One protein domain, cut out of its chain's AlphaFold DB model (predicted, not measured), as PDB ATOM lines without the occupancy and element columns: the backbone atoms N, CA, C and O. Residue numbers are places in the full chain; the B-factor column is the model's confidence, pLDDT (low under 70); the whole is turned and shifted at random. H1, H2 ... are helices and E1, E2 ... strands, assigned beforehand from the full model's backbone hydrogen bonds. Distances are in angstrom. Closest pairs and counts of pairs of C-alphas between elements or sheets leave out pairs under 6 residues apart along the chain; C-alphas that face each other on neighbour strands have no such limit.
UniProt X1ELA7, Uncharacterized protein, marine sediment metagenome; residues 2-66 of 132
ATOM      1  N   ASP A   2     173.437 200.546 184.183       51.03
ATOM      2  CA  ASP A   2     174.014 201.852 183.833       51.03
ATOM      3  C   ASP A   2     175.479 201.916 184.302       51.03
ATOM      4  O   ASP A   2     175.826 202.601 185.260       51.03
ATOM      5  N   LYS A   3     176.349 201.092 183.700       55.19
ATOM      6  CA  LYS A   3     177.800 201.172 183.937       55.19
ATOM      7  C   LYS A   3     178.407 202.073 182.871       55.19
ATOM      8  O   LYS A   3     178.760 201.610 181.790       55.19
ATOM      9  N   LYS A   4     178.500 203.370 183.166       67.12
ATOM     10  CA  LYS A   4     179.178 204.330 182.291       67.12
ATOM     11  C   LYS A   4     180.686 204.087 182.355       67.12
ATOM     12  O   LYS A   4     181.263 204.058 183.436       67.12
ATOM     13  N   PHE A   5     181.310 203.906 181.196       75.88
ATOM     14  CA  PHE A   5     182.763 203.835 181.054       75.88
ATOM     15  C   PHE A   5     183.329 205.234 181.347       75.88
ATOM     16  O   PHE A   5     183.134 206.159 180.558       75.88
ATOM     17  N   GLN A   6     183.928 205.429 182.523       78.50
ATOM     18  CA  GLN A   6     184.424 206.725 182.997       78.50
ATOM     19  C   GLN A   6     185.793 206.557 183.653       78.50
ATOM     20  O   GLN A   6     186.042 205.563 184.330       78.50
ATOM     21  N   GLY A   7     186.664 207.547 183.461       86.25
ATOM     22  CA  GLY A   7     188.025 207.551 183.992       86.25
ATOM     23  C   GLY A   7     189.095 207.362 182.917       86.25
ATOM     24  O   GLY A   7     188.841 207.511 181.723       86.25
ATOM     25  N   VAL A   8     190.315 207.072 183.364       86.12
ATOM     26  CA  VAL A   8     191.505 206.939 182.509       86.12
ATOM     27  C   VAL A   8     191.729 205.472 182.158       86.12
ATOM     28  O   VAL A   8     191.926 204.659 183.055       86.12
ATOM     29  N   TYR A   9     191.744 205.138 180.869       89.75
ATOM     30  CA  TYR A   9     192.031 203.786 180.387       89.75
ATOM     31  C   TYR A   9     193.330 203.795 179.591       89.75
ATOM     32  O   TYR A   9     193.419 204.460 178.561       89.75
ATOM     33  N   ALA A  10     194.341 203.078 180.077       88.50
ATOM     34  CA  ALA A  10     195.631 203.013 179.405       88.50
ATOM     35  C   ALA A  10     195.603 201.954 178.304       88.50
ATOM     36  O   ALA A  10     195.414 200.771 178.592       88.50
ATOM     37  N   VAL A  11     195.821 202.375 177.059       90.75
ATOM     38  CA  VAL A  11     196.152 201.461 175.962       90.75
ATOM     39  C   VAL A  11     197.644 201.163 176.064       90.75
ATOM     40  O   VAL A  11     198.456 202.079 175.956       90.75
ATOM     41  N   ILE A  12     198.003 199.917 176.357       91.88
ATOM     42  CA  ILE A  12     199.385 199.561 176.712       91.88
ATOM     43  C   ILE A  12     200.151 198.957 175.538       91.88
ATOM     44  O   ILE A  12     199.557 198.301 174.684       91.88
ATOM     45  N   CYS A  13     201.472 199.132 175.555       91.69
ATOM     46  CA  CYS A  13     202.398 198.383 174.708       91.69
ATOM     47  C   CYS A  13     202.508 196.926 175.166       91.69
ATOM     48  O   CYS A  13     202.496 196.654 176.375       91.69
ATOM     49  N   THR A  14     202.678 196.021 174.205       92.06
ATOM     50  CA  THR A  14     203.037 194.627 174.472       92.06
ATOM     51  C   THR A  14     204.552 194.500 174.325       92.06
ATOM     52  O   THR A  14     205.057 194.730 173.234       92.06
ATOM     53  N   PRO A  15     205.308 194.232 175.400       92.44
ATOM     54  CA  PRO A  15     206.755 194.112 175.301       92.44
ATOM     55  C   PRO A  15     207.140 192.762 174.694       92.44
ATOM     56  O   PRO A  15     206.557 191.732 175.048       92.44
ATOM     57  N   PHE A  16     208.163 192.781 173.846       93.94
ATOM     58  CA  PHE A  16     208.759 191.598 173.238       93.94
ATOM     59  C   PHE A  16     210.238 191.483 173.618       93.94
ATOM     60  O   PHE A  16     210.900 192.481 173.912       93.94
ATOM     61  N   THR A  17     210.739 190.254 173.647       95.50
ATOM     62  CA  THR A  17     212.159 189.924 173.773       95.50
ATOM     63  C   THR A  17     212.891 190.161 172.448       95.50
ATOM     64  O   THR A  17     212.270 190.383 171.413       95.50
ATOM     65  N   GLU A  18     214.226 190.080 172.455       96.25
ATOM     66  CA  GLU A  18     215.035 190.205 171.225       96.25
ATOM     67  C   GLU A  18     214.746 189.107 170.183       96.25
ATOM     68  O   GLU A  18     215.077 189.276 169.015       96.25
ATOM     69  N   ASP A  19     214.143 187.986 170.595       95.00
ATOM     70  CA  ASP A  19     213.704 186.890 169.724       95.00
ATOM     71  C   ASP A  19     212.204 186.945 169.369       95.00
ATOM     72  O   ASP A  19     211.618 185.910 169.052       95.00
ATOM     73  N   ASP A  20     211.594 188.135 169.434       90.75
ATOM     74  CA  ASP A  20     210.201 188.427 169.051       90.75
ATOM     75  C   ASP A  20     209.140 187.602 169.807       90.75
ATOM     76  O   ASP A  20     208.055 187.334 169.296       90.75
ATOM     77  N   LYS A  21     209.420 187.197 171.053       90.44
ATOM     78  CA  LYS A  21     208.426 186.558 171.934       90.44
ATOM     79  C   LYS A  21     207.898 187.557 172.948       90.44
ATOM     80  O   LYS A  21     208.632 188.430 173.392       90.44
ATOM     81  N   ILE A  22     206.650 187.397 173.387       89.38
ATOM     82  CA  ILE A  22     206.099 188.221 174.473       89.38
ATOM     83  C   ILE A  22     206.997 188.123 175.719       89.38
ATOM     84  O   ILE A  22     207.171 187.047 176.297       89.38
ATOM     85  N   ASP A  23     207.502 189.265 176.190       94.06
ATOM     86  CA  ASP A  23     208.212 189.358 177.465       94.06
ATOM     87  C   ASP A  23     207.199 189.473 178.612       94.06
ATOM     88  O   ASP A  23     206.802 190.558 179.055       94.06
ATOM     89  N   GLU A  24     206.775 188.322 179.131       90.94
ATOM     90  CA  GLU A  24     205.829 188.257 180.247       90.94
ATOM     91  C   GLU A  24     206.333 188.959 181.517       90.94
ATOM     92  O   GLU A  24     205.532 189.470 182.309       90.94
ATOM     93  N   THR A  25     207.650 188.991 181.739       95.06
ATOM     94  CA  THR A  25     208.237 189.598 182.938       95.06
ATOM     95  C   THR A  25     208.132 191.115 182.857       95.06
ATOM     96  O   THR A  25     207.648 191.754 183.803       95.06
ATOM     97  N   ALA A  26     208.521 191.695 181.720       95.81
ATOM     98  CA  ALA A  26     208.364 193.117 181.454       95.81
ATOM     99  C   ALA A  26     206.885 193.522 181.450       95.81
ATOM    100  O   ALA A  26     206.522 194.499 182.117       95.81
ATOM    101  N   LEU A  27     206.016 192.740 180.798       93.12
ATOM    102  CA  LEU A  27     204.578 193.007 180.753       93.12
ATOM    103  C   LEU A  27     203.983 193.023 182.163       93.12
ATOM    104  O   LEU A  27     203.308 193.978 182.548       93.12
ATOM    105  N   ARG A  28     204.295 192.020 182.991       92.62
ATOM    106  CA  ARG A  28     203.826 191.952 184.381       92.62
ATOM    107  C   ARG A  28     204.320 193.131 185.215       92.62
ATOM    108  O   ARG A  28     203.563 193.657 186.032       92.62
ATOM    109  N   LYS A  29     205.573 193.557 185.035       95.25
ATOM    110  CA  LYS A  29     206.127 194.733 185.721       95.25
ATOM    111  C   LYS A  29     205.394 196.013 185.310       95.25
ATOM    112  O   LYS A  29     205.043 196.806 186.183       95.25
ATOM    113  N   HIS A  30     205.128 196.190 184.016       94.19
ATOM    114  CA  HIS A  30     204.394 197.338 183.486       94.19
ATOM    115  C   HIS A  30     202.949 197.376 184.006       94.19
ATOM    116  O   HIS A  30     202.509 198.397 184.532       94.19
ATOM    117  N   LEU A  31     202.243 196.244 183.962       91.44
ATOM    118  CA  LEU A  31     200.886 196.124 184.497       91.44
ATOM    119  C   LEU A  31     200.830 196.470 185.989       91.44
ATOM    120  O   LEU A  31     199.973 197.247 186.398       91.44
ATOM    121  N   ARG A  32     201.768 195.959 186.799       93.19
ATOM    122  CA  ARG A  32     201.846 196.292 188.235       93.19
ATOM    123  C   ARG A  32     202.074 197.778 188.457       93.19
ATOM    124  O   ARG A  32     201.406 198.371 189.289       93.19
ATOM    125  N   TYR A  33     202.953 198.407 187.680       95.12
ATOM    126  CA  TYR A  33     203.135 199.855 187.761       95.12
ATOM    127  C   TYR A  33     201.829 200.615 187.483       95.12
ATOM    128  O   TYR A  33     201.471 201.507 188.249       95.12
ATOM    129  N   LEU A  34     201.097 200.247 186.429       91.25
ATOM    130  CA  LEU A  34     199.844 200.911 186.069       91.25
ATOM    131  C   LEU A  34     198.756 200.719 187.129       91.25
ATOM    132  O   LEU A  34     198.097 201.688 187.499       91.25
ATOM    133  N   VAL A  35     198.609 199.495 187.639       87.31
ATOM    134  CA  VAL A  35     197.623 199.155 188.673       87.31
ATOM    135  C   VAL A  35     197.958 199.828 190.003       87.31
ATOM    136  O   VAL A  35     197.084 200.433 190.616       87.31
ATOM    137  N   ASP A  36     199.217 199.765 190.435       91.25
ATOM    138  CA  ASP A  36     199.613 200.211 191.771       91.25
ATOM    139  C   ASP A  36     199.880 201.723 191.828       91.25
ATOM    140  O   ASP A  36     199.743 202.341 192.884       91.25
ATOM    141  N   ARG A  37     200.318 202.332 190.715       91.81
ATOM    142  CA  ARG A  37     200.785 203.732 190.683       91.81
ATOM    143  C   ARG A  37     200.277 204.573 189.516       91.81
ATOM    144  O   ARG A  37     200.343 205.795 189.602       91.81
ATOM    145  N   GLY A  38     199.796 203.962 188.437       84.62
ATOM    146  CA  GLY A  38     199.412 204.669 187.210       84.62
ATOM    147  C   GLY A  38     198.118 205.476 187.314       84.62
ATOM    148  O   GLY A  38     197.826 206.253 186.409       84.62
ATOM    149  N   ASN A  39     197.347 205.308 188.396       89.19
ATOM    150  CA  ASN A  39     196.049 205.961 188.605       89.19
ATOM    151  C   ASN A  39     195.087 205.773 187.409       89.19
ATOM    152  O   ASN A  39     194.372 206.690 186.993       89.19
ATOM    153  N   VAL A  40     195.100 204.571 186.829       89.56
ATOM    154  CA  VAL A  40     194.224 204.190 185.717       89.56
ATOM    155  C   VAL A  40     193.001 203.444 186.242       89.56
ATOM    156  O   VAL A  40     193.069 202.682 187.199       89.56
ATOM    157  N   HIS A  41     191.868 203.671 185.593       89.50
ATOM    158  CA  HIS A  41     190.583 203.031 185.877       89.50
ATOM    159  C   HIS A  41     190.409 201.738 185.069       89.50
ATOM    160  O   HIS A  41     189.531 200.926 185.359       89.50
ATOM    161  N   GLY A  42     191.261 201.530 184.064       85.00
ATOM    162  CA  GLY A  42     191.350 200.281 183.331       85.00
ATOM    163  C   GLY A  42     192.561 200.223 182.411       85.00
ATOM    164  O   GLY A  42     193.249 201.216 182.166       85.00
ATOM    165  N   ILE A  43     192.806 199.021 181.904       87.25
ATOM    166  CA  ILE A  43     193.878 198.710 180.964       87.25
ATOM    167  C   ILE A  43     193.226 198.112 179.723       87.25
ATOM    168  O   ILE A  43     192.365 197.240 179.828       87.25
ATOM    169  N   ILE A  44     193.636 198.604 178.561       86.44
ATOM    170  CA  ILE A  44     193.234 198.110 177.250       86.44
ATOM    171  C   ILE A  44     194.487 197.476 176.636       86.44
ATOM    172  O   ILE A  44     195.340 198.193 176.103       86.44
ATOM    173  N   PRO A  45     194.668 196.151 176.762       84.94
ATOM    174  CA  PRO A  45     195.754 195.474 176.076       84.94
ATOM    175  C   PRO A  45     195.444 195.385 174.580       84.94
ATOM    176  O   PRO A  45     194.282 195.505 174.178       84.94
ATOM    177  N   THR A  46     196.461 195.125 173.753       82.06
ATOM    178  CA  THR A  46     196.268 194.790 172.326       82.06
ATOM    179  C   THR A  46     195.431 195.823 171.548       82.06
ATOM    180  O   THR A  46     194.674 195.475 170.647       82.06
ATOM    181  N   GLY A  47     195.541 197.106 171.908       80.31
ATOM    182  CA  GLY A  47     195.131 198.205 171.028       80.31
ATOM    183  C   GLY A  47     196.201 198.472 169.967       80.31
ATOM    184  O   GLY A  47     197.205 197.765 169.920       80.31
ATOM    185  N   SER A  48     196.049 199.525 169.159       79.88
ATOM    186  CA  SER A  48     197.085 199.926 168.187       79.88
ATOM    187  C   SER A  48     198.453 200.126 168.852       79.88
ATOM    188  O   SER A  48     199.456 199.630 168.356       79.88
ATOM    189  N   THR A  49     198.479 200.745 170.036       87.31
ATOM    190  CA  THR A  49     199.680 200.896 170.879       87.31
ATOM    191  C   THR A  49     200.271 199.565 171.356       87.31
ATOM    192  O   THR A  49     201.452 199.506 171.672       87.31
ATOM    193  N   GLY A  50     199.457 198.510 171.429       87.62
ATOM    194  CA  GLY A  50     199.856 197.162 171.829       87.62
ATOM    195  C   GLY A  50     200.296 196.270 170.672       87.62
ATOM    196  O   GLY A  50     200.452 195.075 170.899       87.62
ATOM    197  N   GLU A  51     200.440 196.829 169.464       88.94
ATOM    198  CA  GLU A  51     200.971 196.153 168.269       88.94
ATOM    199  C   GLU A  51     200.144 194.947 167.805       88.94
ATOM    200  O   GLU A  51     200.629 194.059 167.113       88.94
ATOM    201  N   PHE A  52     198.848 194.935 168.126       82.62
ATOM    202  CA  PHE A  52     197.965 193.792 167.880       82.62
ATOM    203  C   PHE A  52     197.916 193.331 166.410       82.62
ATOM    204  O   PHE A  52     197.693 192.155 166.151       82.62
ATOM    205  N   ALA A  53     198.127 194.244 165.454       78.06
ATOM    206  CA  ALA A  53     198.142 193.935 164.026       78.06
ATOM    207  C   ALA A  53     199.382 193.125 163.593       78.06
ATOM    208  O   ALA A  53     199.355 192.510 162.530       78.06
ATOM    209  N   ALA A  54     200.449 193.133 164.397       82.62
ATOM    210  CA  ALA A  54     201.683 192.387 164.165       82.62
ATOM    211  C   ALA A  54     201.763 191.080 164.977       82.62
ATOM    212  O   ALA A  54     202.668 190.282 164.752       82.62
ATOM    213  N   MET A  55     200.827 190.844 165.901       84.06
ATOM    214  CA  MET A  55     200.815 189.652 166.752       84.06
ATOM    215  C   MET A  55     200.208 188.441 166.041       84.06
ATOM    216  O   MET A  55     199.261 188.554 165.258       84.06
ATOM    217  N   SER A  56     200.707 187.252 166.374       82.88
ATOM    218  CA  SER A  56     200.103 185.988 165.961       82.88
ATOM    219  C   SER A  56     198.782 185.709 166.690       82.88
ATOM    220  O   SER A  56     198.501 186.235 167.769       82.88
ATOM    221  N   ASP A  57     197.981 184.791 166.144       75.81
ATOM    222  CA  ASP A  57     196.732 184.353 166.781       75.81
ATOM    223  C   ASP A  57     196.957 183.731 168.165       75.81
ATOM    224  O   ASP A  57     196.104 183.851 169.041       75.81
ATOM    225  N   GLN A  58     198.100 183.075 168.378       68.06
ATOM    226  CA  GLN A  58     198.443 182.461 169.662       68.06
ATOM    227  C   GLN A  58     198.744 183.521 170.726       68.06
ATOM    228  O   GLN A  58     198.274 183.418 171.858       68.06
ATOM    229  N   GLU A  59     199.474 184.566 170.350       78.50
ATOM    230  CA  GLU A  59     199.797 185.701 171.215       78.50
ATOM    231  C   GLU A  59     198.556 186.525 171.551       78.50
ATOM    232  O   GLU A  59     198.298 186.836 172.715       78.50
ATOM    233  N   LEU A  60     197.727 186.800 170.544       74.19
ATOM    234  CA  LEU A  60     196.442 187.451 170.746       74.19
ATOM    235  C   LEU A  60     195.516 186.601 171.617       74.19
ATOM    236  O   LEU A  60     194.849 187.168 172.469       74.19
ATOM    237  N   ALA A  61     195.488 185.272 171.467       69.06
ATOM    238  CA  ALA A  61     194.685 184.387 172.318       69.06
ATOM    239  C   ALA A  61     195.168 184.366 173.776       69.06
ATOM    240  O   ALA A  61     194.355 184.314 174.702       69.06
ATOM    241  N   ALA A  62     196.486 184.420 173.993       66.44
ATOM    242  CA  ALA A  62     197.069 184.484 175.331       66.44
ATOM    243  C   ALA A  62     196.632 185.755 176.081       66.44
ATOM    244  O   ALA A  62     196.439 185.726 177.298       66.44
ATOM    245  N   VAL A  63     196.426 186.858 175.354       68.62
ATOM    246  CA  VAL A  63     196.009 188.148 175.922       68.62
ATOM    247  C   VAL A  63     194.484 188.328 175.923       68.62
ATOM    248  O   VAL A  63     193.897 188.763 176.917       68.62
ATOM    249  N   GLN A  64     193.826 187.971 174.826       67.06
ATOM    250  CA  GLN A  64     192.394 188.078 174.584       67.06
ATOM    251  C   GLN A  64     191.789 186.673 174.552       67.06
ATOM    252  O   GLN A  64     191.893 185.946 173.570       67.06
ATOM    253  N   LYS A  65     191.116 186.298 175.640       70.25
ATOM    254  CA  LYS A  65     190.582 184.949 175.915       70.25
ATOM    255  C   LYS A  65     189.613 184.364 174.858       70.25
ATOM    256  O   LYS A  65     189.169 183.236 175.038       70.25
ATOM    257  N   ASP A  66     189.273 185.104 173.798       76.62
ATOM    258  CA  ASP A  66     188.428 184.675 172.675       76.62
ATOM    259  C   ASP A  66     188.966 185.214 171.332       76.62
ATOM    260  O   ASP A  66     188.495 186.211 170.781       76.62
TER     261      ASP A  66
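Overview. This is residues 2 to 66 of the 132 residues of an uncharacterized protein of marine sediment metagenome (UniProt X1ELA7). Two very short strands, E1 and E2, lie side by side, and one longer helix, H1, runs back along one side of the pair; long winding stretches fill much of the rest. A small second helix, H2, comes late in the printed part, away from H1 and E1, while residues 2 to 8 lead in from one end of the long axis. The 65 printed residues hold two named helices and two named strands in the order E1, H1, E2, H2, with E1 and E2 in one parallel sheet, order E1, E2; the class is mixed, helices and strands, though under half of the residues are in named elements. The whole is only just compact, close to loose, with a radius of gyration of the C-alphas of 12.8 A, and its elongated outline spans 41 by 25 by 18 A.

Arrangement. Go along from Asp 2 to the first strand, E1, residues 9 to 11, and set it beside E2, residues 42 to 44. They are parallel neighbours, with 24 degrees between their directions. C-alphas 9 and 42 face each other at 4.6 A, and so do 11 and 44 at 4.6 A. Look at the backbone there: N 10 and O 42 are 3.0 A apart and N 44 and O 10 are 2.8 A apart, both within hydrogen-bond range. Between these strands along the chain comes H1, residues 24 to 37. E1, H1 and E2 form a strand-helix-strand unit, two parallel neighbour strands with a helix between them, and its crossover is right-handed. H1 and E2 are near each other, with 5 pairs of C-alphas within 10 A. H2, residues 57 to 63, is apart from both E1 and H1. In H1 and H2 every O i to N i+4 pair is within hydrogen-bond range.

Along the chain. Find C-alpha 9 at (192.031, 203.786, 180.387); from there E1 runs 6.5 A to C-alpha 11. Next find C-alpha 24 at (205.829, 188.257, 180.247), where H1 begins; it runs 19.3 A to C-alpha 37. E2 measures 6.7 A from C-alpha 42 to C-alpha 44. H2 runs 9.9 A from C-alpha 57 to C-alpha 63 at (196.009, 188.148, 175.922).

Size, cuts and confidence. The two C-alphas farthest apart, those of Asp 2 and Asp 19, are 44.7 A apart. The printed part, residues 2 to 66, has no cut. The links E1 to H1 and E2 to H2 are long, 12 residues each, and the link H1 to E2 is tight, with 4. The mean pLDDT of the printed part is 84.7; look for values under 70 at residues 2 to 4, 58 and 61 to 64.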